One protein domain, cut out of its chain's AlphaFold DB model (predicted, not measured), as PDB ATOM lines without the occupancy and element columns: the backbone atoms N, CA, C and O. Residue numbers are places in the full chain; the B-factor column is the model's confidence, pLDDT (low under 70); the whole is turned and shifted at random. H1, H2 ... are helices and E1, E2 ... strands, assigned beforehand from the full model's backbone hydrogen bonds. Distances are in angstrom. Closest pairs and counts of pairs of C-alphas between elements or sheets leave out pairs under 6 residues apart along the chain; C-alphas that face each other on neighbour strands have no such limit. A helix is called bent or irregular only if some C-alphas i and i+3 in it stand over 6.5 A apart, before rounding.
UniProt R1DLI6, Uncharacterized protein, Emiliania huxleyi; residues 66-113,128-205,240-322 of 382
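What this domain is: This is residues 66 to 113, 128 to 205 and 240 to 322 of the 382 residues of an uncharacterized protein of Emiliania huxleyi (UniProt R1DLI6). The model has two lobes joined by a long bent strand: one holds a three-stranded sheet, E2, E3 and E4, amid long loops, and the other holds four helices, with H1 beside H2 and the hairpin of H5 and H6 packed on H2. E5, paired at its far end with short E1, bridges the lobes, and H3 lies between them. The printed part has 209 residues, with six named helices and five named strands in the order H1 H2 E1 E2 H3 E3 H4 E4 E5 H5 H6; the sheet order E2, E3, E4 is antiparallel, as is the pair E1 and E5. The class is mixed, helices and strands, with under half of the residues in named elements. The whole is loose, with a radius of gyration of the C-alphas of 21.8 A and spans of 64 by 44 by 28 A.

Where its parts are: The larger sheet has E2, residues 156 to 162, 18.6 A long from C-alpha 156 at (46.836, -15.159, 25.558), E3, residues 191 to 196, and E4, residues 252 to 257. H3 is residues 163 to 169 and H4 residues 240 to 243. E5, residues 279 to 289, is 24.5 A long and bends by 73 degrees at residue 286; E1 is residues 111 to 113. H1 is residues 68 to 77, with C-alpha 68 at (24.783, -16.023, -19.720). H2, residues 93 to 109, is 23.1 A long and irregular: C-alphas 101 and 104 are 7.3 A apart. H5 is residues 292 to 302, and H6, residues 304 to 316, is 18.1 A long, ending at C-alpha 316 at (27.664, -15.441, -1.740).

How they stand to each other: E3 is the inner strand: N 194 and O 159 of E2 are 2.8 A apart, and N 193 and O 255 of E4 2.9 A, within hydrogen-bond range. H3 only grazes this sheet, with residues 163 to 165; H4 is not on it. E2 and E5 are near each other, with 7 pairs of C-alphas within 10 A. In E1 and E5, N 113 and O 287 are 2.8 A apart. H2 touches H1 at a shallow tilt of 22 degrees, the same way; their closest C-alphas, Leu 74 and Ser 100, are 6.0 A apart. With residues 95 to 99 alone H2 touches H6 at a steep tilt of 55 degrees, closest at Val 95 and Glu 305, C-alphas 6.1 A apart. H2 and H5 only just touch, with 3 pairs of C-alphas within 8 A, the closest those of Ser 109 and Glu 294, 7.4 A. H5 and H6 form a hairpin at a shallow tilt of 28 degrees, closest at the C-alphas of Arg 299 and Leu 306, 5.9 A. Every O i to N i+4 pair is within hydrogen-bond range in H1 and H5, against 9 of 13 in H2, 2 of 3 in H3 and 8 of 9 in H6; H4 is too short for one.

The domain as a whole: The two C-alphas farthest apart, Arg 93 and Ser 269, are 64.5 A apart. Residues 114 to 127 and 206 to 239 are not printed; the gaps are 24.3 A and 13.2 A between C-alphas. The links H1 to H2, H3 to E3 and E4 to E5 are long. Mean pLDDT of the printed part is 72.3; 91 residues are under 70, among them 168 to 188, 240 to 251 and 280 to 319.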
ATOM      1  N   ALA A  66      18.119 -12.501 -19.341       87.94
ATOM      2  CA  ALA A  66      19.428 -12.177 -19.888       87.94
ATOM      3  C   ALA A  66      20.185 -13.452 -20.284       87.94
ATOM      4  O   ALA A  66      20.046 -14.505 -19.653       87.94
ATOM      5  N   SER A  67      20.992 -13.359 -21.338       89.25
ATOM      6  CA  SER A  67      21.914 -14.428 -21.712       89.25
ATOM      7  C   SER A  67      23.031 -14.575 -20.674       89.25
ATOM      8  O   SER A  67      23.348 -13.643 -19.935       89.25
ATOM      9  N   ILE A  68      23.658 -15.754 -20.631       86.06
ATOM     10  CA  ILE A  68      24.783 -16.023 -19.720       86.06
ATOM     11  C   ILE A  68      25.924 -15.024 -19.950       86.06
ATOM     12  O   ILE A  68      26.528 -14.559 -18.988       86.06
ATOM     13  N   ASP A  69      26.195 -14.658 -21.204       88.81
ATOM     14  CA  ASP A  69      27.265 -13.717 -21.538       88.81
ATOM     15  C   ASP A  69      26.950 -12.299 -21.044       88.81
ATOM     16  O   ASP A  69      27.811 -11.660 -20.449       88.81
ATOM     17  N   GLU A  70      25.702 -11.841 -21.160       91.06
ATOM     18  CA  GLU A  70      25.281 -10.544 -20.609       91.06
ATOM     19  C   GLU A  70      25.365 -10.504 -19.077       91.06
ATOM     20  O   GLU A  70      25.712  -9.470 -18.500       91.06
ATOM     21  N   VAL A  71      25.060 -11.618 -18.405       86.94
ATOM     22  CA  VAL A  71      25.231 -11.733 -16.949       86.94
ATOM     23  C   VAL A  71      26.714 -11.711 -16.585       86.94
ATOM     24  O   VAL A  71      27.097 -11.000 -15.660       86.94
ATOM     25  N   ARG A  72      27.571 -12.421 -17.326       86.81
ATOM     26  CA  ARG A  72      29.028 -12.399 -17.117       86.81
ATOM     27  C   ARG A  72      29.622 -11.011 -17.328       86.81
ATOM     28  O   ARG A  72      30.442 -10.579 -16.521       86.81
ATOM     29  N   GLU A  73      29.201 -10.303 -18.372       89.50
ATOM     30  CA  GLU A  73      29.623  -8.924 -18.635       89.50
ATOM     31  C   GLU A  73      29.203  -7.984 -17.505       89.50
ATOM     32  O   GLU A  73      30.011  -7.175 -17.049       89.50
ATOM     33  N   LEU A  74      27.969  -8.119 -17.013       87.94
ATOM     34  CA  LEU A  74      27.472  -7.356 -15.870       87.94
ATOM     35  C   LEU A  74      28.293  -7.635 -14.604       87.94
ATOM     36  O   LEU A  74      28.733  -6.697 -13.943       87.94
ATOM     37  N   VAL A  75      28.528  -8.909 -14.292       83.25
ATOM     38  CA  VAL A  75      29.338  -9.366 -13.154       83.25
ATOM     39  C   VAL A  75      30.759  -8.801 -13.237       83.25
ATOM     40  O   VAL A  75      31.271  -8.214 -12.283       83.25
ATOM     41  N   HIS A  76      31.368  -8.846 -14.415       84.31
ATOM     42  CA  HIS A  76      32.661  -8.216 -14.646       84.31
ATOM     43  C   HIS A  76      32.602  -6.678 -14.512       84.31
ATOM     44  O   HIS A  76      33.526  -6.043 -13.989       84.31
ATOM     45  N   ALA A  77      31.507  -6.041 -14.943       85.81
ATOM     46  CA  ALA A  77      31.310  -4.596 -14.828       85.81
ATOM     47  C   ALA A  77      31.212  -4.127 -13.368       85.81
ATOM     48  O   ALA A  77      31.753  -3.064 -13.047       85.81
ATOM     49  N   ILE A  78      30.623  -4.926 -12.475       80.69
ATOM     50  CA  ILE A  78      30.625  -4.666 -11.024       80.69
ATOM     51  C   ILE A  78      31.960  -5.012 -10.347       80.69
ATOM     52  O   ILE A  78      32.148  -4.679  -9.184       80.69
ATOM     53  N   GLY A  79      32.927  -5.576 -11.077       77.88
ATOM     54  CA  GLY A  79      34.252  -5.917 -10.551       77.88
ATOM     55  C   GLY A  79      34.326  -7.301  -9.910       77.88
ATOM     56  O   GLY A  79      35.285  -7.575  -9.197       77.88
ATOM     57  N   LEU A  80      33.333  -8.155 -10.168       76.62
ATOM     58  CA  LEU A  80      33.323  -9.546  -9.741       76.62
ATOM     59  C   LEU A  80      33.939 -10.465 -10.804       76.62
ATOM     60  O   LEU A  80      33.819 -10.211 -12.005       76.62
ATOM     61  N   ASP A  81      34.583 -11.549 -10.363       74.81
ATOM     62  CA  ASP A  81      35.052 -12.607 -11.259       74.81
ATOM     63  C   ASP A  81      33.877 -13.550 -11.598       74.81
ATOM     64  O   ASP A  81      33.343 -14.217 -10.703       74.81
ATOM     65  N   PRO A  82      33.444 -13.627 -12.871       73.12
ATOM     66  CA  PRO A  82      32.340 -14.496 -13.267       73.12
ATOM     67  C   PRO A  82      32.608 -15.988 -13.048       73.12
ATOM     68  O   PRO A  82      31.648 -16.753 -12.920       73.12
ATOM     69  N   GLU A  83      33.871 -16.414 -12.981       73.25
ATOM     70  CA  GLU A  83      34.234 -17.813 -12.743       73.25
ATOM     71  C   GLU A  83      34.121 -18.188 -11.257       73.25
ATOM     72  O   GLU A  83      33.729 -19.313 -10.933       73.25
ATOM     73  N   VAL A  84      34.356 -17.237 -10.341       62.00
ATOM     74  CA  VAL A  84      34.165 -17.439  -8.888       62.00
ATOM     75  C   VAL A  84      32.698 -17.709  -8.562       62.00
ATOM     76  O   VAL A  84      32.389 -18.532  -7.697       62.00
ATOM     77  N   LEU A  85      31.791 -17.073  -9.303       62.62
ATOM     78  CA  LEU A  85      30.355 -17.119  -9.046       62.62
ATOM     79  C   LEU A  85      29.661 -18.388  -9.566       62.62
ATOM     80  O   LEU A  85      28.444 -18.495  -9.424       62.62
ATOM     81  N   LYS A  86      30.398 -19.344 -10.168       66.12
ATOM     82  CA  LYS A  86      29.860 -20.595 -10.757       66.12
ATOM     83  C   LYS A  86      28.504 -20.358 -11.445       66.12
ATOM     84  O   LYS A  86      27.534 -21.086 -11.204       66.12
ATOM     85  N   LEU A  87      28.428 -19.290 -12.250       60.09
ATOM     86  CA  LEU A  87      27.178 -18.715 -12.752       60.09
ATOM     87  C   LEU A  87      26.426 -19.730 -13.620       60.09
ATOM     88  O   LEU A  87      26.654 -19.859 -14.818       60.09
ATOM     89  N   SER A  88      25.500 -20.443 -12.992       59.44
ATOM     90  CA  SER A  88      24.504 -21.305 -13.638       59.44
ATOM     91  C   SER A  88      23.104 -20.682 -13.586       59.44
ATOM     92  O   SER A  88      22.117 -21.301 -13.981       59.44
ATOM     93  N   VAL A  89      23.017 -19.441 -13.100       65.94
ATOM     94  CA  VAL A  89      21.765 -18.758 -12.784       65.94
ATOM     95  C   VAL A  89      21.245 -18.016 -14.011       65.94
ATOM     96  O   VAL A  89      21.960 -17.229 -14.632       65.94
ATOM     97  N   ARG A  90      19.971 -18.245 -14.350       74.19
ATOM     98  CA  ARG A  90      19.234 -17.382 -15.278       74.19
ATOM     99  C   ARG A  90      18.800 -16.126 -14.532       74.19
ATOM    100  O   ARG A  90      18.147 -16.225 -13.499       74.19
ATOM    101  N   MET A  91      19.151 -14.963 -15.067       82.38
ATOM    102  CA  MET A  91      18.766 -13.665 -14.517       82.38
ATOM    103  C   MET A  91      17.632 -13.086 -15.358       82.38
ATOM    104  O   MET A  91      17.760 -13.008 -16.580       82.38
ATOM    105  N   GLU A  92      16.518 -12.711 -14.731       86.12
ATOM    106  CA  GLU A  92      15.433 -12.017 -15.430       86.12
ATOM    107  C   GLU A  92      15.962 -10.717 -16.054       86.12
ATOM    108  O   GLU A  92      16.795 -10.021 -15.470       86.12
ATOM    109  N   ARG A  93      15.500 -10.379 -17.261       88.25
ATOM    110  CA  ARG A  93      15.992  -9.222 -18.024       88.25
ATOM    111  C   ARG A  93      15.789  -7.911 -17.260       88.25
ATOM    112  O   ARG A  93      16.680  -7.073 -17.260       88.25
ATOM    113  N   ALA A  94      14.667  -7.760 -16.557       83.62
ATOM    114  CA  ALA A  94      14.400  -6.579 -15.736       83.62
ATOM    115  C   ALA A  94      15.416  -6.417 -14.585       83.62
ATOM    116  O   ALA A  94      15.891  -5.302 -14.334       83.62
ATOM    117  N   VAL A  95      15.804  -7.526 -13.942       81.81
ATOM    118  CA  VAL A  95      16.860  -7.565 -12.915       81.81
ATOM    119  C   VAL A  95      18.210  -7.203 -13.533       81.81
ATOM    120  O   VAL A  95      18.903  -6.332 -13.010       81.81
ATOM    121  N   HIS A  96      18.562  -7.816 -14.669       88.44
ATOM    122  CA  HIS A  96      19.805  -7.524 -15.393       88.44
ATOM    123  C   HIS A  96      19.922  -6.045 -15.764       88.44
ATOM    124  O   HIS A  96      20.928  -5.415 -15.440       88.44
ATOM    125  N   ASP A  97      18.884  -5.464 -16.367       88.69
ATOM    126  CA  ASP A  97      18.877  -4.061 -16.790       88.69
ATOM    127  C   ASP A  97      19.006  -3.112 -15.581       88.69
ATOM    128  O   ASP A  97      19.734  -2.113 -15.629       88.69
ATOM    129  N   SER A  98      18.345  -3.444 -14.467       83.62
ATOM    130  CA  SER A  98      18.426  -2.680 -13.214       83.62
ATOM    131  C   SER A  98      19.827  -2.733 -12.601       83.62
ATOM    132  O   SER A  98      20.385  -1.691 -12.245       83.62
ATOM    133  N   LEU A  99      20.431  -3.922 -12.536       83.06
ATOM    134  CA  LEU A  99      21.795  -4.110 -12.044       83.06
ATOM    135  C   LEU A  99      22.828  -3.459 -12.956       83.06
ATOM    136  O   LEU A  99      23.753  -2.823 -12.464       83.06
ATOM    137  N   SER A 100      22.657  -3.551 -14.272       89.00
ATOM    138  CA  SER A 100      23.524  -2.899 -15.258       89.00
ATOM    139  C   SER A 100      23.545  -1.385 -15.072       89.00
ATOM    140  O   SER A 100      24.608  -0.761 -15.064       89.00
ATOM    141  N   LYS A 101      22.383  -0.788 -14.791       88.50
ATOM    142  CA  LYS A 101      22.283   0.632 -14.445       88.50
ATOM    143  C   LYS A 101      22.950   0.967 -13.103       88.50
ATOM    144  O   LYS A 101      23.542   2.040 -12.982       88.50
ATOM    145  N   ALA A 102      22.859   0.078 -12.113       82.50
ATOM    146  CA  ALA A 102      23.477   0.246 -10.795       82.50
ATOM    147  C   ALA A 102      24.978  -0.100 -10.774       82.50
ATOM    148  O   ALA A 102      25.685   0.302  -9.848       82.50
ATOM    149  N   ALA A 103      25.487  -0.801 -11.792       85.75
ATOM    150  CA  ALA A 103      26.824  -1.380 -11.793       85.75
ATOM    151  C   ALA A 103      27.957  -0.377 -11.503       85.75
ATOM    152  O   ALA A 103      28.841  -0.712 -10.716       85.75
ATOM    153  N   PRO A 104      27.950   0.865 -12.035       85.19
ATOM    154  CA  PRO A 104      28.979   1.852 -11.703       85.19
ATOM    155  C   PRO A 104      28.990   2.277 -10.231       85.19
ATOM    156  O   PRO A 104      30.038   2.687  -9.734       85.19
ATOM    157  N   THR A 105      27.839   2.228  -9.554       78.88
ATOM    158  CA  THR A 105      27.729   2.490  -8.114       78.88
ATOM    159  C   THR A 105      28.194   1.265  -7.341       78.88
ATOM    160  O   THR A 105      29.142   1.380  -6.578       78.88
ATOM    161  N   LEU A 106      27.638   0.085  -7.642       75.75
ATOM    162  CA  LEU A 106      27.999  -1.182  -6.991       75.75
ATOM    163  C   LEU A 106      29.503  -1.457  -7.048       75.75
ATOM    164  O   LEU A 106      30.112  -1.816  -6.047       75.75
ATOM    165  N   ARG A 107      30.135  -1.204  -8.197       81.06
ATOM    166  CA  ARG A 107      31.582  -1.359  -8.383       81.06
ATOM    167  C   ARG A 107      32.415  -0.541  -7.389       81.06
ATOM    168  O   ARG A 107      33.540  -0.923  -7.088       81.06
ATOM    169  N   LYS A 108      31.908   0.601  -6.910       75.06
ATOM    170  CA  LYS A 108      32.600   1.428  -5.907       75.06
ATOM    171  C   LYS A 108      32.497   0.839  -4.506       75.06
ATOM    172  O   LYS A 108      33.367   1.122  -3.688       75.06
ATOM    173  N   SER A 109      31.475   0.032  -4.253       69.81
ATOM    174  CA  SER A 109      31.182  -0.583  -2.956       69.81
ATOM    175  C   SER A 109      31.763  -2.000  -2.851       69.81
ATOM    176  O   SER A 109      31.997  -2.487  -1.749       69.81
ATOM    177  N   VAL A 110      32.074  -2.649  -3.980       71.69
ATOM    178  CA  VAL A 110      32.764  -3.949  -4.007       71.69
ATOM    179  C   VAL A 110      34.158  -3.845  -3.377       71.69
ATOM    180  O   VAL A 110      34.943  -2.936  -3.683       71.69
ATOM    181  N   ARG A 111      34.482  -4.792  -2.492       72.25
ATOM    182  CA  ARG A 111      35.806  -4.957  -1.874       72.25
ATOM    183  C   ARG A 111      36.259  -6.400  -2.006       72.25
ATOM    184  O   ARG A 111      35.484  -7.311  -1.744       72.25
ATOM    185  N   SER A 112      37.522  -6.604  -2.365       71.94
ATOM    186  CA  SER A 112      38.137  -7.931  -2.314       71.94
ATOM    187  C   SER A 112      38.379  -8.365  -0.880       71.94
ATOM    188  O   SER A 112      38.922  -7.602  -0.079       71.94
ATOM    189  N   ALA A 113      38.029  -9.612  -0.617       75.81
ATOM    190  CA  ALA A 113      38.339 -10.365   0.575       75.81
ATOM    191  C   ALA A 113      39.138 -11.616   0.191       75.81
ATOM    192  O   ALA A 113      39.078 -12.104  -0.940       75.81
ATOM    193  N   GLY A 128      58.572 -21.158  10.728       86.06
ATOM    194  CA  GLY A 128      58.544 -19.841  10.105       86.06
ATOM    195  C   GLY A 128      57.242 -19.069  10.345       86.06
ATOM    196  O   GLY A 128      56.276 -19.606  10.886       86.06
ATOM    197  N   PRO A 129      57.215 -17.788   9.943       88.19
ATOM    198  CA  PRO A 129      56.148 -16.848  10.264       88.19
ATOM    199  C   PRO A 129      54.876 -17.132   9.452       88.19
ATOM    200  O   PRO A 129      54.558 -16.396   8.530       88.19
ATOM    201  N   VAL A 130      54.155 -18.208   9.745       90.06
ATOM    202  CA  VAL A 130      52.922 -18.593   9.033       90.06
ATOM    203  C   VAL A 130      51.678 -17.897   9.594       90.06
ATOM    204  O   VAL A 130      51.707 -17.367  10.710       90.06
ATOM    205  N   SER A 131      50.595 -17.896   8.811       90.62
ATOM    206  CA  SER A 131      49.255 -17.574   9.313       90.62
ATOM    207  C   SER A 131      48.702 -18.756  10.112       90.62
ATOM    208  O   SER A 131      48.817 -19.895   9.662       90.62
ATOM    209  N   LYS A 132      48.124 -18.502  11.285       90.12
ATOM    210  CA  LYS A 132      47.593 -19.525  12.193       90.12
ATOM    211  C   LYS A 132      46.642 -18.936  13.227       90.12
ATOM    212  O   LYS A 132      46.705 -17.740  13.519       90.12
ATOM    213  N   LEU A 133      45.838 -19.806  13.817       87.31
ATOM    214  CA  LEU A 133      45.069 -19.548  15.027       87.31
ATOM    215  C   LEU A 133      45.654 -20.440  16.122       87.31
ATOM    216  O   LEU A 133      45.828 -21.643  15.919       87.31
ATOM    217  N   GLY A 134      46.013 -19.830  17.244       86.62
ATOM    218  CA  GLY A 134      46.672 -20.500  18.355       86.62
ATOM    219  C   GLY A 134      48.107 -20.910  18.076       86.62
ATOM    220  O   GLY A 134      48.734 -20.516  17.086       86.62
ATOM    221  N   GLY A 135      48.671 -21.664  19.013       88.12
ATOM    222  CA  GLY A 135      50.102 -21.965  19.050       88.12
ATOM    223  C   GLY A 135      50.952 -20.827  19.622       88.12
ATOM    224  O   GLY A 135      50.497 -19.996  20.408       88.12
ATOM    225  N   VAL A 136      52.227 -20.791  19.236       90.88
ATOM    226  CA  VAL A 136      53.194 -19.830  19.783       90.88
ATOM    227  C   VAL A 136      53.496 -18.738  18.760       90.88
ATOM    228  O   VAL A 136      54.063 -19.028  17.706       90.88
ATOM    229  N   PRO A 137      53.159 -17.465  19.009       93.31
ATOM    230  CA  PRO A 137      53.365 -16.402  18.030       93.31
ATOM    231  C   PRO A 137      54.836 -16.194  17.707       93.31
ATOM    232  O   PRO A 137      55.710 -16.407  18.538       93.31
ATOM    233  N   TRP A 138      55.112 -15.677  16.515       93.12
ATOM    234  CA  TRP A 138      56.468 -15.288  16.145       93.12
ATOM    235  C   TRP A 138      56.766 -13.880  16.656       93.12
ATOM    236  O   TRP A 138      56.115 -12.920  16.250       93.12
ATOM    237  N   LEU A 139      57.750 -13.736  17.537       91.12
ATOM    238  CA  LEU A 139      58.143 -12.442  18.101       91.12
ATOM    239  C   LEU A 139      59.583 -12.118  17.707       91.12
ATOM    240  O   LEU A 139      60.341 -12.995  17.292       91.12
ATOM    241  N   LYS A 140      59.988 -10.859  17.854       88.56
ATOM    242  CA  LYS A 140      61.416 -10.528  17.785       88.56
ATOM    243  C   LYS A 140      62.142 -11.090  19.021       88.56
ATOM    244  O   LYS A 140      61.515 -11.188  20.072       88.56
ATOM    245  N   PRO A 141      63.442 -11.422  18.943       85.12
ATOM    246  CA  PRO A 141      64.212 -11.949  20.070       85.12
ATOM    247  C   PRO A 141      64.108 -11.120  21.355       85.12
ATOM    248  O   PRO A 141      64.067 -11.690  22.441       85.12
ATOM    249  N   ASP A 142      64.025  -9.796  21.216       87.69
ATOM    250  CA  ASP A 142      63.960  -8.855  22.340       87.69
ATOM    251  C   ASP A 142      62.528  -8.384  22.661       87.69
ATOM    252  O   ASP A 142      62.336  -7.506  23.507       87.69
ATOM    253  N   ASP A 143      61.510  -8.932  21.989       89.12
ATOM    254  CA  ASP A 143      60.121  -8.600  22.291       89.12
ATOM    255  C   ASP A 143      59.713  -9.200  23.637       89.12
ATOM    256  O   ASP A 143      59.919 -10.381  23.921       89.12
ATOM    257  N   GLN A 144      59.044  -8.386  24.447       91.06
ATOM    258  CA  GLN A 144      58.375  -8.870  25.646       91.06
ATOM    259  C   GLN A 144      57.006  -9.443  25.294       91.06
ATOM    260  O   GLN A 144      56.319  -8.952  24.392       91.06
ATOM    261  N   TRP A 145      56.597 -10.464  26.048       92.38
ATOM    262  CA  TRP A 145      55.232 -10.966  25.987       92.38
ATOM    263  C   TRP A 145      54.266  -9.846  26.397       92.38
ATOM    264  O   TRP A 145      54.507  -9.198  27.422       92.38
ATOM    265  N   PRO A 146      53.208  -9.571  25.620       91.50
ATOM    266  CA  PRO A 146      52.317  -8.469  25.933       91.50
ATOM    267  C   PRO A 146      51.528  -8.766  27.210       91.50
ATOM    268  O   PRO A 146      51.122  -9.901  27.459       91.50
ATOM    269  N   THR A 147      51.310  -7.737  28.021       92.00
ATOM    270  CA  THR A 147      50.542  -7.823  29.264       92.00
ATOM    271  C   THR A 147      49.260  -7.009  29.166       92.00
ATOM    272  O   THR A 147      49.206  -5.971  28.500       92.00
ATOM    273  N   CYS A 148      48.214  -7.489  29.832       87.38
ATOM    274  CA  CYS A 148      46.944  -6.801  29.965       87.38
ATOM    275  C   CYS A 148      47.142  -5.495  30.728       87.38
ATOM    276  O   CYS A 148      47.714  -5.489  31.821       87.38
ATOM    277  N   LYS A 149      46.638  -4.380  30.193       84.75
ATOM    278  CA  LYS A 149      46.742  -3.082  30.878       84.75
ATOM    279  C   LYS A 149      45.858  -2.990  32.120       84.75
ATOM    280  O   LYS A 149      46.149  -2.172  32.985       84.75
ATOM    281  N   CYS A 150      44.811  -3.811  32.193       83.12
ATOM    282  CA  CYS A 150      43.889  -3.861  33.322       83.12
ATOM    283  C   CYS A 150      44.487  -4.654  34.499       83.12
ATOM    284  O   CYS A 150      44.751  -4.086  35.556       83.12
ATOM    285  N   CYS A 151      44.779  -5.947  34.308       84.88
ATOM    286  CA  CYS A 151      45.220  -6.831  35.397       84.88
ATOM    287  C   CYS A 151      46.741  -7.072  35.461       84.88
ATOM    288  O   CYS A 151      47.227  -7.698  36.403       84.88
ATOM    289  N   GLY A 152      47.507  -6.623  34.462       89.31
ATOM    290  CA  GLY A 152      48.956  -6.836  34.377       89.31
ATOM    291  C   GLY A 152      49.384  -8.254  33.982       89.31
ATOM    292  O   GLY A 152      50.578  -8.481  33.785       89.31
ATOM    293  N   GLN A 153      48.448  -9.200  33.843       88.75
ATOM    294  CA  GLN A 153      48.765 -10.576  33.456       88.75
ATOM    295  C   GLN A 153      49.205 -10.673  31.993       88.75
ATOM    296  O   GLN A 153      48.788  -9.849  31.174       88.75
ATOM    297  N   PRO A 154      50.029 -11.668  31.627       90.69
ATOM    298  CA  PRO A 154      50.365 -11.907  30.230       90.69
ATOM    299  C   PRO A 154      49.108 -12.243  29.413       90.69
ATOM    300  O   PRO A 154      48.258 -13.009  29.861       90.69
ATOM    301  N   LEU A 155      48.992 -11.682  28.210       89.31
ATOM    302  CA  LEU A 155      47.860 -11.945  27.321       89.31
ATOM    303  C   LEU A 155      47.992 -13.313  26.649       89.31
ATOM    304  O   LEU A 155      49.099 -13.736  26.306       89.31
ATOM    305  N   ALA A 156      46.867 -13.972  26.396       89.25
ATOM    306  CA  ALA A 156      46.836 -15.159  25.558       89.25
ATOM    307  C   ALA A 156      46.945 -14.758  24.086       89.25
ATOM    308  O   ALA A 156      46.372 -13.760  23.642       89.25
ATOM    309  N   PHE A 157      47.712 -15.533  23.331       89.31
ATOM    310  CA  PHE A 157      47.791 -15.395  21.885       89.31
ATOM    311  C   PHE A 157      46.597 -16.100  21.240       89.31
ATOM    312  O   PHE A 157      46.318 -17.229  21.626       89.31
ATOM    313  N   PHE A 158      45.944 -15.449  20.270       86.81
ATOM    314  CA  PHE A 158      44.770 -15.982  19.561       86.81
ATOM    315  C   PHE A 158      45.050 -16.283  18.093       86.81
ATOM    316  O   PHE A 158      44.733 -17.357  17.592       86.81
ATOM    317  N   ALA A 159      45.616 -15.321  17.365       89.25
ATOM    318  CA  ALA A 159      45.767 -15.442  15.923       89.25
ATOM    319  C   ALA A 159      46.968 -14.665  15.408       89.25
ATOM    320  O   ALA A 159      47.314 -13.595  15.912       89.25
ATOM    321  N   GLN A 160      47.581 -15.181  14.350       91.81
ATOM    322  CA  GLN A 160      48.605 -14.491  13.587       91.81
ATOM    323  C   GLN A 160      48.302 -14.618  12.103       91.81
ATOM    324  O   GLN A 160      48.106 -15.718  11.605       91.81
ATOM    325  N   LEU A 161      48.354 -13.509  11.372       90.44
ATOM    326  CA  LEU A 161      48.234 -13.490   9.920       90.44
ATOM    327  C   LEU A 161      49.530 -12.982   9.304       90.44
ATOM    328  O   LEU A 161      49.971 -11.862   9.571       90.44
ATOM    329  N   ASN A 162      50.134 -13.796   8.443       90.38
ATOM    330  CA  ASN A 162      51.240 -13.367   7.607       90.38
ATOM    331  C   ASN A 162      50.699 -12.604   6.394       90.38
ATOM    332  O   ASN A 162      50.370 -13.184   5.356       90.38
ATOM    333  N   LEU A 163      50.677 -11.277   6.507       85.19
ATOM    334  CA  LEU A 163      50.176 -10.395   5.452       85.19
ATOM    335  C   LEU A 163      51.024 -10.475   4.174       85.19
ATOM    336  O   LEU A 163      50.515 -10.263   3.078       85.19
ATOM    337  N   GLY A 164      52.314 -10.809   4.291       84.62
ATOM    338  CA  GLY A 164      53.198 -11.002   3.140       84.62
ATOM    339  C   GLY A 164      52.846 -12.249   2.325       84.62
ATOM    340  O   GLY A 164      52.816 -12.186   1.097       84.62
ATOM    341  N   ALA A 165      52.533 -13.357   2.999       84.31
ATOM    342  CA  ALA A 165      52.114 -14.601   2.357       84.31
ATOM    343  C   ALA A 165      50.743 -14.450   1.685       84.31
ATOM    344  O   ALA A 165      50.566 -14.877   0.548       84.31
ATOM    345  N   LEU A 166      49.806 -13.760   2.344       80.31
ATOM    346  CA  LEU A 166      48.456 -13.534   1.822       80.31
ATOM    347  C   LEU A 166      48.450 -12.728   0.511       80.31
ATOM    348  O   LEU A 166      47.651 -13.012  -0.380       80.31
ATOM    349  N   ARG A 167      49.387 -11.786   0.333       72.62
ATOM    350  CA  ARG A 167      49.545 -11.045  -0.934       72.62
ATOM    351  C   ARG A 167      49.913 -11.939  -2.114       72.62
ATOM    352  O   ARG A 167      49.484 -11.666  -3.228       72.62
ATOM    353  N   GLY A 168      50.753 -12.952  -1.889       64.56
ATOM    354  CA  GLY A 168      51.245 -13.835  -2.950       64.56
ATOM    355  C   GLY A 168      50.194 -14.826  -3.446       64.56
ATOM    356  O   GLY A 168      50.309 -15.327  -4.561       64.56
ATOM    357  N   SER A 169      49.175 -15.089  -2.631       63.22
ATOM    358  CA  SER A 169      48.159 -16.102  -2.904       63.22
ATOM    359  C   SER A 169      46.987 -15.596  -3.745       63.22
ATOM    360  O   SER A 169      46.268 -16.400  -4.335       63.22
ATOM    361  N   VAL A 170      46.785 -14.278  -3.847       59.69
ATOM    362  CA  VAL A 170      45.717 -13.716  -4.682       59.69
ATOM    363  C   VAL A 170      46.233 -13.524  -6.104       59.69
ATOM    364  O   VAL A 170      46.831 -12.504  -6.445       59.69
ATOM    365  N   THR A 171      45.979 -14.512  -6.958       52.75
ATOM    366  CA  THR A 171      46.200 -14.367  -8.401       52.75
ATOM    367  C   THR A 171      44.949 -13.738  -9.003       52.75
ATOM    368  O   THR A 171      43.978 -14.435  -9.281       52.75
ATOM    369  N   LEU A 172      44.936 -12.414  -9.175       53.62
ATOM    370  CA  LEU A 172      43.852 -11.780  -9.927       53.62
ATOM    371  C   LEU A 172      43.963 -12.160 -11.416       53.62
ATOM    372  O   LEU A 172      45.080 -12.226 -11.943       53.62
ATOM    373  N   PRO A 173      42.836 -12.372 -12.121       49.44
ATOM    374  CA  PRO A 173      42.840 -12.506 -13.570       49.44
ATOM    375  C   PRO A 173      43.551 -11.309 -14.221       49.44
ATOM    376  O   PRO A 173      43.346 -10.172 -13.795       49.44
ATOM    377  N   PRO A 174      44.344 -11.506 -15.288       50.16
ATOM    378  CA  PRO A 174      45.068 -10.416 -15.951       50.16
ATOM    379  C   PRO A 174      44.149  -9.357 -16.586       50.16
ATOM    380  O   PRO A 174      44.606  -8.263 -16.906       50.16
ATOM    381  N   SER A 175      42.869  -9.684 -16.792       46.88
ATOM    382  CA  SER A 175      41.826  -8.775 -17.282       46.88
ATOM    383  C   SER A 175      41.103  -8.021 -16.173       46.88
ATOM    384  O   SER A 175      40.420  -7.036 -16.464       46.88
ATOM    385  N   SER A 176      41.243  -8.456 -14.920       47.16
ATOM    386  CA  SER A 176      40.741  -7.674 -13.809       47.16
ATOM    387  C   SER A 176      41.516  -6.358 -13.813       47.16
ATOM    388  O   SER A 176      42.748  -6.361 -13.924       47.16
ATOM    389  N   PRO A 177      40.837  -5.203 -13.682       44.06
ATOM    390  CA  PRO A 177      41.543  -3.998 -13.275       44.06
ATOM    391  C   PRO A 177      42.351  -4.344 -12.019       44.06
ATOM    392  O   PRO A 177      42.004  -5.315 -11.344       44.06
ATOM    393  N   PRO A 178      43.390  -3.581 -11.656       45.59
ATOM    394  CA  PRO A 178      43.932  -3.655 -10.311       45.59
ATOM    395  C   PRO A 178      42.812  -3.249  -9.343       45.59
ATOM    396  O   PRO A 178      42.708  -2.102  -8.918       45.59
ATOM    397  N   ILE A 179      41.917  -4.192  -9.051       43.78
ATOM    398  CA  ILE A 179      41.150  -4.266  -7.835       43.78
ATOM    399  C   ILE A 179      42.285  -4.388  -6.852       43.78
ATOM    400  O   ILE A 179      42.978  -5.404  -6.830       43.78
ATOM    401  N   GLY A 180      42.637  -3.267  -6.229       40.91
ATOM    402  CA  GLY A 180      43.700  -3.277  -5.256       40.91
ATOM    403  C   GLY A 180      43.327  -4.378  -4.284       40.91
ATOM    404  O   GLY A 180      42.316  -4.261  -3.599       40.91
ATOM    405  N   ILE A 181      44.083  -5.474  -4.303       46.22
ATOM    406  CA  ILE A 181      44.144  -6.394  -3.179       46.22
ATOM    407  C   ILE A 181      44.472  -5.456  -2.042       46.22
ATOM    408  O   ILE A 181      45.577  -4.911  -2.069       46.22
ATOM    409  N   VAL A 182      43.443  -5.156  -1.241       54.56
ATOM    410  CA  VAL A 182      43.314  -4.040  -0.301       54.56
ATOM    411  C   VAL A 182      44.533  -3.111  -0.420       54.56
ATOM    412  O   VAL A 182      45.587  -3.468   0.116       54.56
ATOM    413  N   PRO A 183      44.508  -1.994  -1.185       49.84
ATOM    414  CA  PRO A 183      45.657  -1.082  -1.300       49.84
ATOM    415  C   PRO A 183      46.350  -0.811   0.048       49.84
ATOM    416  O   PRO A 183      47.557  -0.567   0.110       49.84
ATOM    417  N   GLU A 184      45.604  -0.930   1.137       52.41
ATOM    418  CA  GLU A 184      46.013  -0.871   2.526       52.41
ATOM    419  C   GLU A 184      46.777  -2.134   3.029       52.41
ATOM    420  O   GLU A 184      47.825  -1.984   3.669       52.41
ATOM    421  N   LEU A 185      46.395  -3.373   2.665       55.47
ATOM    422  CA  LEU A 185      47.240  -4.578   2.840       55.47
ATOM    423  C   LEU A 185      48.512  -4.505   2.001       55.47
ATOM    424  O   LEU A 185      49.545  -4.986   2.458       55.47
ATOM    425  N   SER A 186      48.476  -3.885   0.813       52.72
ATOM    426  CA  SER A 186      49.641  -3.750  -0.084       52.72
ATOM    427  C   SER A 186      50.779  -2.893   0.501       52.72
ATOM    428  O   SER A 186      51.938  -3.007   0.086       52.72
ATOM    429  N   ARG A 187      50.483  -2.092   1.534       58.91
ATOM    430  CA  ARG A 187      51.475  -1.335   2.321       58.91
ATOM    431  C   ARG A 187      51.962  -2.087   3.556       58.91
ATOM    432  O   ARG A 187      53.093  -1.890   3.980       58.91
ATOM    433  N   SER A 188      51.139  -2.986   4.078       63.09
ATOM    434  CA  SER A 188      51.375  -3.705   5.330       63.09
ATOM    435  C   SER A 188      52.082  -5.045   5.084       63.09
ATOM    436  O   SER A 188      51.459  -6.006   4.638       63.09
ATOM    437  N   SER A 189      53.399  -5.107   5.280       76.06
ATOM    438  CA  SER A 189      54.146  -6.372   5.358       76.06
ATOM    439  C   SER A 189      54.384  -6.716   6.821       76.06
ATOM    440  O   SER A 189      54.655  -5.818   7.615       76.06
ATOM    441  N   GLY A 190      54.334  -7.996   7.174       87.19
ATOM    442  CA  GLY A 190      54.556  -8.418   8.551       87.19
ATOM    443  C   GLY A 190      53.560  -9.462   9.020       87.19
ATOM    444  O   GLY A 190      52.860 -10.093   8.225       87.19
ATOM    445  N   LEU A 191      53.529  -9.615  10.335       90.44
ATOM    446  CA  LEU A 191      52.623 -10.467  11.074       90.44
ATOM    447  C   LEU A 191      51.629  -9.595  11.833       90.44
ATOM    448  O   LEU A 191      52.023  -8.877  12.750       90.44
ATOM    449  N   LEU A 192      50.356  -9.658  11.455       90.69
ATOM    450  CA  LEU A 192      49.276  -9.154  12.296       90.69
ATOM    451  C   LEU A 192      49.047 -10.176  13.404       90.69
ATOM    452  O   LEU A 192      48.840 -11.341  13.089       90.69
ATOM    453  N   GLN A 193      49.123  -9.770  14.667       92.00
ATOM    454  CA  GLN A 193      48.939 -10.665  15.811       92.00
ATOM    455  C   GLN A 193      47.831 -10.157  16.719       92.00
ATOM    456  O   GLN A 193      47.898  -9.005  17.150       92.00
ATOM    457  N   LEU A 194      46.880 -11.032  17.029       90.19
ATOM    458  CA  LEU A 194      45.769 -10.804  17.941       90.19
ATOM    459  C   LEU A 194      46.016 -11.537  19.260       90.19
ATOM    460  O   LEU A 194      46.373 -12.719  19.279       90.19
ATOM    461  N   TRP A 195      45.802 -10.810  20.350       90.69
ATOM    462  CA  TRP A 195      45.990 -11.260  21.719       90.69
ATOM    463  C   TRP A 195      44.834 -10.760  22.582       90.69
ATOM    464  O   TRP A 195      44.307  -9.677  22.320       90.69
ATOM    465  N   GLY A 196      44.505 -11.483  23.648       87.56
ATOM    466  CA  GLY A 196      43.412 -11.121  24.548       87.56
ATOM    467  C   GLY A 196      43.656 -11.567  25.984       87.56
ATOM    468  O   GLY A 196      44.414 -12.501  26.257       87.56
ATOM    469  N   CYS A 197      43.049 -10.843  26.917       86.12
ATOM    470  CA  CYS A 197      43.137 -11.116  28.342       86.12
ATOM    471  C   CYS A 197      42.205 -12.272  28.703       86.12
ATOM    472  O   CYS A 197      41.007 -12.200  28.455       86.12
ATOM    473  N   THR A 198      42.729 -13.317  29.338       81.44
ATOM    474  CA  THR A 198      41.912 -14.448  29.814       81.44
ATOM    475  C   THR A 198      41.351 -14.227  31.213       81.44
ATOM    476  O   THR A 198      40.385 -14.872  31.602       81.44
ATOM    477  N   ASP A 199      41.934 -13.298  31.968       76.19
ATOM    478  CA  ASP A 199      41.494 -12.962  33.324       76.19
ATOM    479  C   ASP A 199      40.263 -12.043  33.343       76.19
ATOM    480  O   ASP A 199      39.602 -11.954  34.372       76.19
ATOM    481  N   GLY A 200      39.945 -11.383  32.221       62.28
ATOM    482  CA  GLY A 200      38.745 -10.549  32.082       62.28
ATOM    483  C   GLY A 200      37.438 -11.343  32.039       62.28
ATOM    484  O   GLY A 200      36.389 -10.765  32.243       62.28
ATOM    485  N   PHE A 201      37.500 -12.666  31.849       56.31
ATOM    486  CA  PHE A 201      36.337 -13.564  31.877       56.31
ATOM    487  C   PHE A 201      36.105 -14.190  33.263       56.31
ATOM    488  O   PHE A 201      35.529 -15.277  33.396       56.31
ATOM    489  N   ARG A 202      36.630 -13.567  34.324       54.41
ATOM    490  CA  ARG A 202      36.404 -14.035  35.690       54.41
ATOM    491  C   ARG A 202      35.001 -13.653  36.127       54.41
ATOM    492  O   ARG A 202      34.785 -12.545  36.582       54.41
ATOM    493  N   ILE A 203      34.111 -14.641  36.070       49.03
ATOM    494  CA  ILE A 203      32.766 -14.587  36.643       49.03
ATOM    495  C   ILE A 203      32.797 -13.932  38.032       49.03
ATOM    496  O   ILE A 203      33.386 -14.488  38.967       49.03
ATOM    497  N   GLU A 204      32.127 -12.790  38.168       51.34
ATOM    498  CA  GLU A 204      32.017 -12.062  39.435       51.34
ATOM    499  C   GLU A 204      31.212 -12.829  40.497       51.34
ATOM    500  O   GLU A 204      31.514 -12.739  41.691       51.34
ATOM    501  N   ASP A 205      30.227 -13.634  40.072       58.91
ATOM    502  CA  ASP A 205      29.435 -14.502  40.946       58.91
ATOM    503  C   ASP A 205      29.625 -15.997  40.614       58.91
ATOM    504  O   ASP A 205      28.936 -16.550  39.753       58.91
ATOM    505  N   GLU A 240      35.929  -6.281  32.600       58.72
ATOM    506  CA  GLU A 240      34.697  -6.505  31.832       58.72
ATOM    507  C   GLU A 240      34.192  -5.207  31.178       58.72
ATOM    508  O   GLU A 240      33.905  -5.194  29.983       58.72
ATOM    509  N   ASP A 241      34.220  -4.071  31.882       57.94
ATOM    510  CA  ASP A 241      33.819  -2.772  31.309       57.94
ATOM    511  C   ASP A 241      34.767  -2.291  30.191       57.94
ATOM    512  O   ASP A 241      34.423  -1.419  29.387       57.94
ATOM    513  N   ALA A 242      35.985  -2.840  30.129       54.03
ATOM    514  CA  ALA A 242      36.982  -2.477  29.131       54.03
ATOM    515  C   ALA A 242      36.886  -3.315  27.845       54.03
ATOM    516  O   ALA A 242      37.275  -2.811  26.796       54.03
ATOM    517  N   THR A 243      36.381  -4.550  27.886       55.47
ATOM    518  CA  THR A 243      36.441  -5.483  26.742       55.47
ATOM    519  C   THR A 243      35.302  -5.323  25.742       55.47
ATOM    520  O   THR A 243      35.505  -5.528  24.546       55.47
ATOM    521  N   TYR A 244      34.093  -5.009  26.212       57.53
ATOM    522  CA  TYR A 244      32.888  -5.242  25.406       57.53
ATOM    523  C   TYR A 244      32.497  -4.057  24.510       57.53
ATOM    524  O   TYR A 244      32.205  -4.260  23.337       57.53
ATOM    525  N   ASP A 245      32.599  -2.821  25.007       58.91
ATOM    526  CA  ASP A 245      32.222  -1.612  24.249       58.91
ATOM    527  C   ASP A 245      33.421  -0.763  23.798       58.91
ATOM    528  O   ASP A 245      33.261   0.256  23.116       58.91
ATOM    529  N   ASN A 246      34.641  -1.142  24.193       62.28
ATOM    530  CA  ASN A 246      35.825  -0.328  23.962       62.28
ATOM    531  C   ASN A 246      36.872  -1.068  23.115       62.28
ATOM    532  O   ASN A 246      37.706  -1.784  23.663       62.28
ATOM    533  N   PRO A 247      36.946  -0.802  21.796       55.06
ATOM    534  CA  PRO A 247      37.948  -1.400  20.904       55.06
ATOM    535  C   PRO A 247      39.410  -1.089  21.268       55.06
ATOM    536  O   PRO A 247      40.338  -1.562  20.606       55.06
ATOM    537  N   PHE A 248      39.619  -0.246  22.282       58.28
ATOM    538  CA  PHE A 248      40.907   0.154  22.832       58.28
ATOM    539  C   PHE A 248      40.985  -0.033  24.356       58.28
ATOM    540  O   PHE A 248      41.817   0.616  25.001       58.28
ATOM    541  N   GLY A 249      40.151  -0.902  24.939       62.03
ATOM    542  CA  GLY A 249      40.083  -1.164  26.382       62.03
ATOM    543  C   GLY A 249      41.402  -1.602  27.015       62.03
ATOM    544  O   GLY A 249      41.611  -1.451  28.218       62.03
ATOM    545  N   GLY A 250      42.350  -2.072  26.198       65.75
ATOM    546  CA  GLY A 250      43.682  -2.484  26.645       65.75
ATOM    547  C   GLY A 250      43.716  -3.889  27.246       65.75
ATOM    548  O   GLY A 250      44.745  -4.289  27.803       65.75
ATOM    549  N   THR A 251      42.604  -4.606  27.128       65.06
ATOM    550  CA  THR A 251      42.412  -6.035  27.388       65.06
ATOM    551  C   THR A 251      42.768  -6.876  26.168       65.06
ATOM    552  O   THR A 251      43.187  -8.022  26.312       65.06
ATOM    553  N   GLU A 252      42.717  -6.280  24.982       71.31
ATOM    554  CA  GLU A 252      43.234  -6.827  23.739       71.31
ATOM    555  C   GLU A 252      44.543  -6.137  23.374       71.31
ATOM    556  O   GLU A 252      44.776  -4.948  23.633       71.31
ATOM    557  N   PHE A 253      45.415  -6.897  22.729       77.31
ATOM    558  CA  PHE A 253      46.614  -6.346  22.134       77.31
ATOM    559  C   PHE A 253      46.683  -6.781  20.686       77.31
ATOM    560  O   PHE A 253      46.645  -7.962  20.358       77.31
ATOM    561  N   LEU A 254      46.773  -5.790  19.811       82.06
ATOM    562  CA  LEU A 254      46.841  -5.986  18.381       82.06
ATOM    563  C   LEU A 254      48.067  -5.248  17.866       82.06
ATOM    564  O   LEU A 254      48.267  -4.066  18.156       82.06
ATOM    565  N   ARG A 255      48.913  -5.949  17.116       82.56
ATOM    566  CA  ARG A 255      50.132  -5.348  16.567       82.56
ATOM    567  C   ARG A 255      50.503  -5.906  15.208       82.56
ATOM    568  O   ARG A 255      50.171  -7.038  14.870       82.56
ATOM    569  N   LEU A 256      51.271  -5.106  14.472       81.00
ATOM    570  CA  LEU A 256      51.977  -5.516  13.265       81.00
ATOM    571  C   LEU A 256      53.460  -5.701  13.590       81.00
ATOM    572  O   LEU A 256      54.145  -4.743  13.952       81.00
ATOM    573  N   VAL A 257      53.960  -6.925  13.446       83.62
ATOM    574  CA  VAL A 257      55.376  -7.256  13.645       83.62
ATOM    575  C   VAL A 257      56.066  -7.364  12.284       83.62
ATOM    576  O   VAL A 257      55.634  -8.163  11.449       83.62
ATOM    577  N   PRO A 258      57.136  -6.598  12.015       83.25
ATOM    578  CA  PRO A 258      57.955  -6.797  10.822       83.25
ATOM    579  C   PRO A 258      58.507  -8.227  10.752       83.25
ATOM    580  O   PRO A 258      58.832  -8.810  11.779       83.25
ATOM    581  N   GLN A 259      58.645  -8.782   9.546       80.69
ATOM    582  CA  GLN A 259      59.144 -10.154   9.351       80.69
ATOM    583  C   GLN A 259      60.644 -10.340   9.605       80.69
ATOM    584  O   GLN A 259      61.130 -11.468   9.665       80.69
ATOM    585  N   GLU A 260      61.380  -9.242   9.714       79.88
ATOM    586  CA  GLU A 260      62.821  -9.252   9.911       79.88
ATOM    587  C   GLU A 260      63.149  -9.735  11.328       79.88
ATOM    588  O   GLU A 260      62.601  -9.223  12.305       79.88
ATOM    589  N   GLU A 261      64.051 -10.718  11.418       71.44
ATOM    590  CA  GLU A 261      64.597 -11.237  12.680       71.44
ATOM    591  C   GLU A 261      63.544 -11.828  13.630       71.44
ATOM    592  O   GLU A 261      63.584 -11.606  14.833       71.44
ATOM    593  N   LEU A 262      62.588 -12.597  13.106       83.38
ATOM    594  CA  LEU A 262      61.608 -13.300  13.935       83.38
ATOM    595  C   LEU A 262      62.164 -14.602  14.527       83.38
ATOM    596  O   LEU A 262      62.824 -15.386  13.842       83.38
ATOM    597  N   GLY A 263      61.821 -14.859  15.786       79.69
ATOM    598  CA  GLY A 263      62.022 -16.121  16.489       79.69
ATOM    599  C   GLY A 263      60.706 -16.674  17.044       79.69
ATOM    600  O   GLY A 263      59.690 -15.980  17.090       79.69
ATOM    601  N   SER A 264      60.735 -17.939  17.465       78.31
ATOM    602  CA  SER A 264      59.647 -18.544  18.237       78.31
ATOM    603  C   SER A 264      60.024 -18.472  19.723       78.31
ATOM    604  O   SER A 264      60.973 -19.153  20.127       78.31
ATOM    605  N   PRO A 265      59.401 -17.585  20.521       83.62
ATOM    606  CA  PRO A 265      59.672 -17.464  21.951       83.62
ATOM    607  C   PRO A 265      59.120 -18.672  22.719       83.62
ATOM    608  O   PRO A 265      58.344 -19.462  22.194       83.62
ATOM    609  N   THR A 266      59.441 -18.774  24.005       82.62
ATOM    610  CA  THR A 266      58.707 -19.659  24.919       82.62
ATOM    611  C   THR A 266      57.613 -18.846  25.618       82.62
ATOM    612  O   THR A 266      57.947 -17.807  26.196       82.62
ATOM    613  N   PRO A 267      56.337 -19.278  25.600       82.25
ATOM    614  CA  PRO A 267      55.286 -18.628  26.378       82.25
ATOM    615  C   PRO A 267      55.641 -18.556  27.872       82.25
ATOM    616  O   PRO A 267      56.269 -19.487  28.392       82.25
ATOM    617  N   PRO A 268      55.254 -17.486  28.595       84.81
ATOM    618  CA  PRO A 268      55.377 -17.451  30.046       84.81
ATOM    619  C   PRO A 268      54.605 -18.612  30.688       84.81
ATOM    620  O   PRO A 268      53.558 -19.030  30.197       84.81
ATOM    621  N   SER A 269      55.123 -19.134  31.802       85.50
ATOM    622  CA  SER A 269      54.475 -20.229  32.534       85.50
ATOM    623  C   SER A 269      53.048 -19.844  32.940       85.50
ATOM    624  O   SER A 269      52.861 -18.801  33.559       85.50
ATOM    625  N   GLY A 270      52.071 -20.705  32.641       80.62
ATOM    626  CA  GLY A 270      50.670 -20.509  33.029       80.62
ATOM    627  C   GLY A 270      49.820 -19.683  32.065       80.62
ATOM    628  O   GLY A 270      48.640 -19.485  32.332       80.62
ATOM    629  N   VAL A 271      50.384 -19.212  30.950       79.75
ATOM    630  CA  VAL A 271      49.613 -18.526  29.904       79.75
ATOM    631  C   VAL A 271      49.007 -19.577  28.976       79.75
ATOM    632  O   VAL A 271      49.771 -20.328  28.361       79.75
ATOM    633  N   PRO A 272      47.672 -19.656  28.848       76.00
ATOM    634  CA  PRO A 272      47.057 -20.589  27.921       76.00
ATOM    635  C   PRO A 272      47.362 -20.176  26.478       76.00
ATOM    636  O   PRO A 272      47.431 -18.993  26.132       76.00
ATOM    637  N   VAL A 273      47.544 -21.180  25.629       69.81
ATOM    638  CA  VAL A 273      47.653 -21.015  24.181       69.81
ATOM    639  C   VAL A 273      46.277 -21.293  23.592       69.81
ATOM    640  O   VAL A 273      45.731 -22.365  23.834       69.81
ATOM    641  N   LEU A 274      45.710 -20.326  22.865       70.19
ATOM    642  CA  LEU A 274      44.326 -20.383  22.395       70.19
ATOM    643  C   LEU A 274      44.235 -20.183  20.882       70.19
ATOM    644  O   LEU A 274      44.847 -19.252  20.369       70.19
ATOM    645  N   PRO A 275      43.413 -20.960  20.165       65.00
ATOM    646  CA  PRO A 275      42.832 -22.237  20.573       65.00
ATOM    647  C   PRO A 275      43.902 -23.261  20.987       65.00
ATOM    648  O   PRO A 275      45.059 -23.176  20.566       65.00
ATOM    649  N   THR A 276      43.501 -24.219  21.828       65.44
ATOM    650  CA  THR A 276      44.353 -25.340  22.265       65.44
ATOM    651  C   THR A 276      44.773 -26.203  21.075       65.44
ATOM    652  O   THR A 276      45.922 -26.642  20.988       65.44
ATOM    653  N   ASP A 277      43.855 -26.387  20.125       67.75
ATOM    654  CA  ASP A 277      44.144 -27.008  18.843       67.75
ATOM    655  C   ASP A 277      44.754 -25.980  17.895       67.75
ATOM    656  O   ASP A 277      44.171 -24.936  17.605       67.75
ATOM    657  N   LEU A 278      45.944 -26.288  17.385       67.00
ATOM    658  CA  LEU A 278      46.603 -25.440  16.408       67.00
ATOM    659  C   LEU A 278      45.865 -25.536  15.071       67.00
ATOM    660  O   LEU A 278      45.844 -26.589  14.430       67.00
ATOM    661  N   VAL A 279      45.310 -24.415  14.621       72.00
ATOM    662  CA  VAL A 279      44.639 -24.328  13.323       72.00
ATOM    663  C   VAL A 279      45.536 -23.558  12.367       72.00
ATOM    664  O   VAL A 279      45.901 -22.402  12.599       72.00
ATOM    665  N   SER A 280      45.907 -24.205  11.268       65.50
ATOM    666  CA  SER A 280      46.635 -23.559  10.185       65.50
ATOM    667  C   SER A 280      45.637 -23.013   9.172       65.50
ATOM    668  O   SER A 280      44.796 -23.745   8.649       65.50
ATOM    669  N   ALA A 281      45.758 -21.724   8.867       55.12
ATOM    670  CA  ALA A 281      44.987 -21.087   7.810       55.12
ATOM    671  C   ALA A 281      45.776 -21.197   6.500       55.12
ATOM    672  O   ALA A 281      46.729 -20.439   6.285       55.12
ATOM    673  N   VAL A 282      45.427 -22.155   5.637       53.25
ATOM    674  CA  VAL A 282      46.010 -22.268   4.291       53.25
ATOM    675  C   VAL A 282      44.932 -22.667   3.292       53.25
ATOM    676  O   VAL A 282      44.779 -23.825   2.930       53.25
ATOM    677  N   GLY A 283      44.264 -21.651   2.778       50.25
ATOM    678  CA  GLY A 283      43.525 -21.683   1.526       50.25
ATOM    679  C   GLY A 283      43.022 -20.276   1.283       50.25
ATOM    680  O   GLY A 283      42.670 -19.582   2.231       50.25
ATOM    681  N   VAL A 284      43.145 -19.813   0.044       50.38
ATOM    682  CA  VAL A 284      42.804 -18.450  -0.360       50.38
ATOM    683  C   VAL A 284      41.740 -18.578  -1.421       50.38
ATOM    684  O   VAL A 284      42.025 -19.007  -2.542       50.38
ATOM    685  N   ARG A 285      40.525 -18.168  -1.076       53.25
ATOM    686  CA  ARG A 285      39.492 -17.891  -2.063       53.25
ATOM    687  C   ARG A 285      39.277 -16.390  -2.097       53.25
ATOM    688  O   ARG A 285      39.044 -15.765  -1.072       53.25
ATOM    689  N   ALA A 286      39.438 -15.791  -3.271       50.69
ATOM    690  CA  ALA A 286      39.079 -14.394  -3.438       50.69
ATOM    691  C   ALA A 286      37.553 -14.319  -3.516       50.69
ATOM    692  O   ALA A 286      36.972 -14.726  -4.523       50.69
ATOM    693  N   GLU A 287      36.922 -13.823  -2.461       53.19
ATOM    694  CA  GLU A 287      35.508 -13.462  -2.489       53.19
ATOM    695  C   GLU A 287      35.375 -11.947  -2.380       53.19
ATOM    696  O   GLU A 287      36.328 -11.226  -2.081       53.19
ATOM    697  N   LEU A 288      34.223 -11.427  -2.771       50.62
ATOM    698  CA  LEU A 288      34.013  -9.999  -2.944       50.62
ATOM    699  C   LEU A 288      32.795  -9.608  -2.121       50.62
ATOM    700  O   LEU A 288      31.679  -9.996  -2.449       50.62
ATOM    701  N   GLY A 289      33.031  -8.846  -1.057       52.00
ATOM    702  CA  GLY A 289      31.972  -8.295  -0.219       52.00
ATOM    703  C   GLY A 289      31.470  -6.955  -0.756       52.00
ATOM    704  O   GLY A 289      32.143  -6.293  -1.558       52.00
ATOM    705  N   PHE A 290      30.336  -6.498  -0.233       51.50
ATOM    706  CA  PHE A 290      29.741  -5.194  -0.529       51.50
ATOM    707  C   PHE A 290      29.437  -4.410   0.756       51.50
ATOM    708  O   PHE A 290      29.197  -5.006   1.800       51.50
ATOM    709  N   GLU A 291      29.416  -3.076   0.673       52.69
ATOM    710  CA  GLU A 291      29.020  -2.219   1.796       52.69
ATOM    711  C   GLU A 291      27.504  -2.293   2.011       52.69
ATOM    712  O   GLU A 291      26.742  -1.842   1.150       52.69
ATOM    713  N   ASP A 292      27.059  -2.830   3.153       56.91
ATOM    714  CA  ASP A 292      25.628  -2.993   3.458       56.91
ATOM    715  C   ASP A 292      24.874  -1.653   3.505       56.91
ATOM    716  O   ASP A 292      23.711  -1.597   3.135       56.91
ATOM    717  N   SER A 293      25.507  -0.538   3.884       55.91
ATOM    718  CA  SER A 293      24.816   0.758   4.011       55.91
ATOM    719  C   SER A 293      24.385   1.341   2.652       55.91
ATOM    720  O   SER A 293      23.215   1.691   2.467       55.91
ATOM    721  N   GLU A 294      25.292   1.377   1.669       55.84
ATOM    722  CA  GLU A 294      24.998   1.815   0.298       55.84
ATOM    723  C   GLU A 294      24.108   0.801  -0.428       55.84
ATOM    724  O   GLU A 294      23.196   1.186  -1.171       55.84
ATOM    725  N   LEU A 295      24.319  -0.500  -0.179       54.91
ATOM    726  CA  LEU A 295      23.422  -1.535  -0.674       54.91
ATOM    727  C   LEU A 295      22.032  -1.422  -0.064       54.91
ATOM    728  O   LEU A 295      21.086  -1.608  -0.808       54.91
ATOM    729  N   ARG A 296      21.852  -1.100   1.220       55.75
ATOM    730  CA  ARG A 296      20.532  -0.943   1.858       55.75
ATOM    731  C   ARG A 296      19.757   0.218   1.273       55.75
ATOM    732  O   ARG A 296      18.574   0.054   0.965       55.75
ATOM    733  N   GLU A 297      20.397   1.375   1.119       57.66
ATOM    734  CA  GLU A 297      19.743   2.540   0.519       57.66
ATOM    735  C   GLU A 297      19.344   2.254  -0.934       57.66
ATOM    736  O   GLU A 297      18.216   2.556  -1.340       57.66
ATOM    737  N   GLU A 298      20.202   1.579  -1.703       53.31
ATOM    738  CA  GLU A 298      19.891   1.232  -3.091       53.31
ATOM    739  C   GLU A 298      18.951   0.006  -3.205       53.31
ATOM    740  O   GLU A 298      18.108  -0.030  -4.100       53.31
ATOM    741  N   ARG A 299      18.971  -0.940  -2.253       54.09
ATOM    742  CA  ARG A 299      18.024  -2.075  -2.084       54.09
ATOM    743  C   ARG A 299      16.624  -1.541  -1.829       54.09
ATOM    744  O   ARG A 299      15.663  -2.026  -2.425       54.09
ATOM    745  N   TRP A 300      16.508  -0.489  -1.018       55.16
ATOM    746  CA  TRP A 300      15.250   0.229  -0.836       55.16
ATOM    747  C   TRP A 300      14.818   0.965  -2.112       55.16
ATOM    748  O   TRP A 300      13.637   0.957  -2.463       55.16
ATOM    749  N   ARG A 301      15.761   1.578  -2.841       50.91
ATOM    750  CA  ARG A 301      15.466   2.387  -4.035       50.91
ATOM    751  C   ARG A 301      15.074   1.570  -5.267       50.91
ATOM    752  O   ARG A 301      14.252   2.035  -6.056       50.91
ATOM    753  N   VAL A 302      15.657   0.388  -5.456       50.19
ATOM    754  CA  VAL A 302      15.463  -0.438  -6.662       50.19
ATOM    755  C   VAL A 302      14.442  -1.572  -6.450       50.19
ATOM    756  O   VAL A 302      14.028  -2.226  -7.405       50.19
ATOM    757  N   GLY A 303      13.926  -1.735  -5.228       52.56
ATOM    758  CA  GLY A 303      12.792  -2.611  -4.923       52.56
ATOM    759  C   GLY A 303      13.149  -4.093  -4.749       52.56
ATOM    760  O   GLY A 303      14.313  -4.490  -4.755       52.56
ATOM    761  N   SER A 304      12.117  -4.934  -4.594       59.16
ATOM    762  CA  SER A 304      12.210  -6.373  -4.262       59.16
ATOM    763  C   SER A 304      13.039  -7.224  -5.235       59.16
ATOM    764  O   SER A 304      13.454  -8.326  -4.886       59.16
ATOM    765  N   GLU A 305      13.271  -6.727  -6.447       54.62
ATOM    766  CA  GLU A 305      14.031  -7.397  -7.510       54.62
ATOM    767  C   GLU A 305      15.538  -7.395  -7.220       54.62
ATOM    768  O   GLU A 305      16.196  -8.430  -7.326       54.62
ATOM    769  N   LEU A 306      16.071  -6.259  -6.751       62.12
ATOM    770  CA  LEU A 306      17.439  -6.179  -6.236       62.12
ATOM    771  C   LEU A 306      17.553  -6.893  -4.886       62.12
ATOM    772  O   LEU A 306      18.630  -7.353  -4.549       62.12
ATOM    773  N   GLY A 307      16.437  -7.072  -4.169       63.50
ATOM    774  CA  GLY A 307      16.353  -7.924  -2.983       63.50
ATOM    775  C   GLY A 307      16.877  -9.335  -3.239       63.50
ATOM    776  O   GLY A 307      17.757  -9.767  -2.523       63.50
ATOM    777  N   ARG A 308      16.459 -10.014  -4.317       63.62
ATOM    778  CA  ARG A 308      16.940 -11.381  -4.614       63.62
ATOM    779  C   ARG A 308      18.412 -11.444  -5.011       63.62
ATOM    780  O   ARG A 308      19.076 -12.432  -4.717       63.62
ATOM    781  N   PHE A 309      18.909 -10.426  -5.713       64.94
ATOM    782  CA  PHE A 309      20.328 -10.346  -6.052       64.94
ATOM    783  C   PHE A 309      21.172  -9.971  -4.834       64.94
ATOM    784  O   PHE A 309      22.243 -10.530  -4.667       64.94
ATOM    785  N   ALA A 310      20.680  -9.079  -3.972       62.81
ATOM    786  CA  ALA A 310      21.298  -8.737  -2.700       62.81
ATOM    787  C   ALA A 310      21.312  -9.950  -1.772       62.81
ATOM    788  O   ALA A 310      22.377 -10.275  -1.291       62.81
ATOM    789  N   ASP A 311      20.202 -10.681  -1.628       64.00
ATOM    790  CA  ASP A 311      20.152 -11.943  -0.886       64.00
ATOM    791  C   ASP A 311      21.162 -12.936  -1.478       64.00
ATOM    792  O   ASP A 311      21.908 -13.577  -0.755       64.00
ATOM    793  N   TRP A 312      21.231 -13.057  -2.808       64.50
ATOM    794  CA  TRP A 312      22.219 -13.916  -3.461       64.50
ATOM    795  C   TRP A 312      23.658 -13.463  -3.196       64.50
ATOM    796  O   TRP A 312      24.503 -14.317  -2.957       64.50
ATOM    797  N   LEU A 313      23.942 -12.160  -3.214       62.03
ATOM    798  CA  LEU A 313      25.247 -11.595  -2.875       62.03
ATOM    799  C   LEU A 313      25.581 -11.750  -1.391       62.03
ATOM    800  O   LEU A 313      26.722 -12.040  -1.083       62.03
ATOM    801  N   GLU A 314      24.605 -11.601  -0.502       59.88
ATOM    802  CA  GLU A 314      24.696 -11.796   0.948       59.88
ATOM    803  C   GLU A 314      25.028 -13.270   1.231       59.88
ATOM    804  O   GLU A 314      26.034 -13.576   1.857       59.88
ATOM    805  N   TYR A 315      24.308 -14.204   0.601       58.22
ATOM    806  CA  TYR A 315      24.624 -15.636   0.648       58.22
ATOM    807  C   TYR A 315      25.936 -16.016  -0.056       58.22
ATOM    808  O   TYR A 315      26.501 -17.065   0.249       58.22
ATOM    809  N   SER A 316      26.398 -15.217  -1.022       54.16
ATOM    810  CA  SER A 316      27.664 -15.441  -1.740       54.16
ATOM    811  C   SER A 316      28.847 -14.708  -1.111       54.16
ATOM    812  O   SER A 316      29.968 -14.961  -1.528       54.16
ATOM    813  N   GLY A 317      28.600 -13.795  -0.166       56.00
ATOM    814  CA  GLY A 317      29.610 -13.095   0.627       56.00
ATOM    815  C   GLY A 317      30.193 -13.965   1.734       56.00
ATOM    816  O   GLY A 317      31.180 -13.562   2.333       56.00
ATOM    817  N   GLY A 318      29.597 -15.149   1.929       56.34
ATOM    818  CA  GLY A 318      30.130 -16.255   2.698       56.34
ATOM    819  C   GLY A 318      30.162 -15.982   4.199       56.34
ATOM    820  O   GLY A 318      30.882 -15.122   4.694       56.34
ATOM    821  N   HIS A 319      29.472 -16.826   4.958       65.75
ATOM    822  CA  HIS A 319      29.904 -17.074   6.328       65.75
ATOM    823  C   HIS A 319      31.313 -17.668   6.258       65.75
ATOM    824  O   HIS A 319      31.546 -18.608   5.492       65.75
ATOM    825  N   GLY A 320      32.261 -17.076   6.972       75.06
ATOM    826  CA  GLY A 320      33.642 -17.526   6.934       75.06
ATOM    827  C   GLY A 320      34.609 -16.593   7.648       75.06
ATOM    828  O   GLY A 320      34.264 -15.523   8.145       75.06
ATOM    829  N   ASN A 321      35.874 -16.994   7.648       80.94
ATOM    830  CA  ASN A 321      36.961 -16.190   8.185       80.94
ATOM    831  C   ASN A 321      37.650 -15.487   7.020       80.94
ATOM    832  O   ASN A 321      38.151 -16.154   6.120       80.94
ATOM    833  N   TRP A 322      37.689 -14.156   7.017       83.69
ATOM    834  CA  TRP A 322      38.116 -13.379   5.849       83.69
ATOM    835  C   TRP A 322      39.199 -12.369   6.196       83.69
ATOM    836  O   TRP A 322      39.224 -11.804   7.283       83.69
TER     837      TRP A 322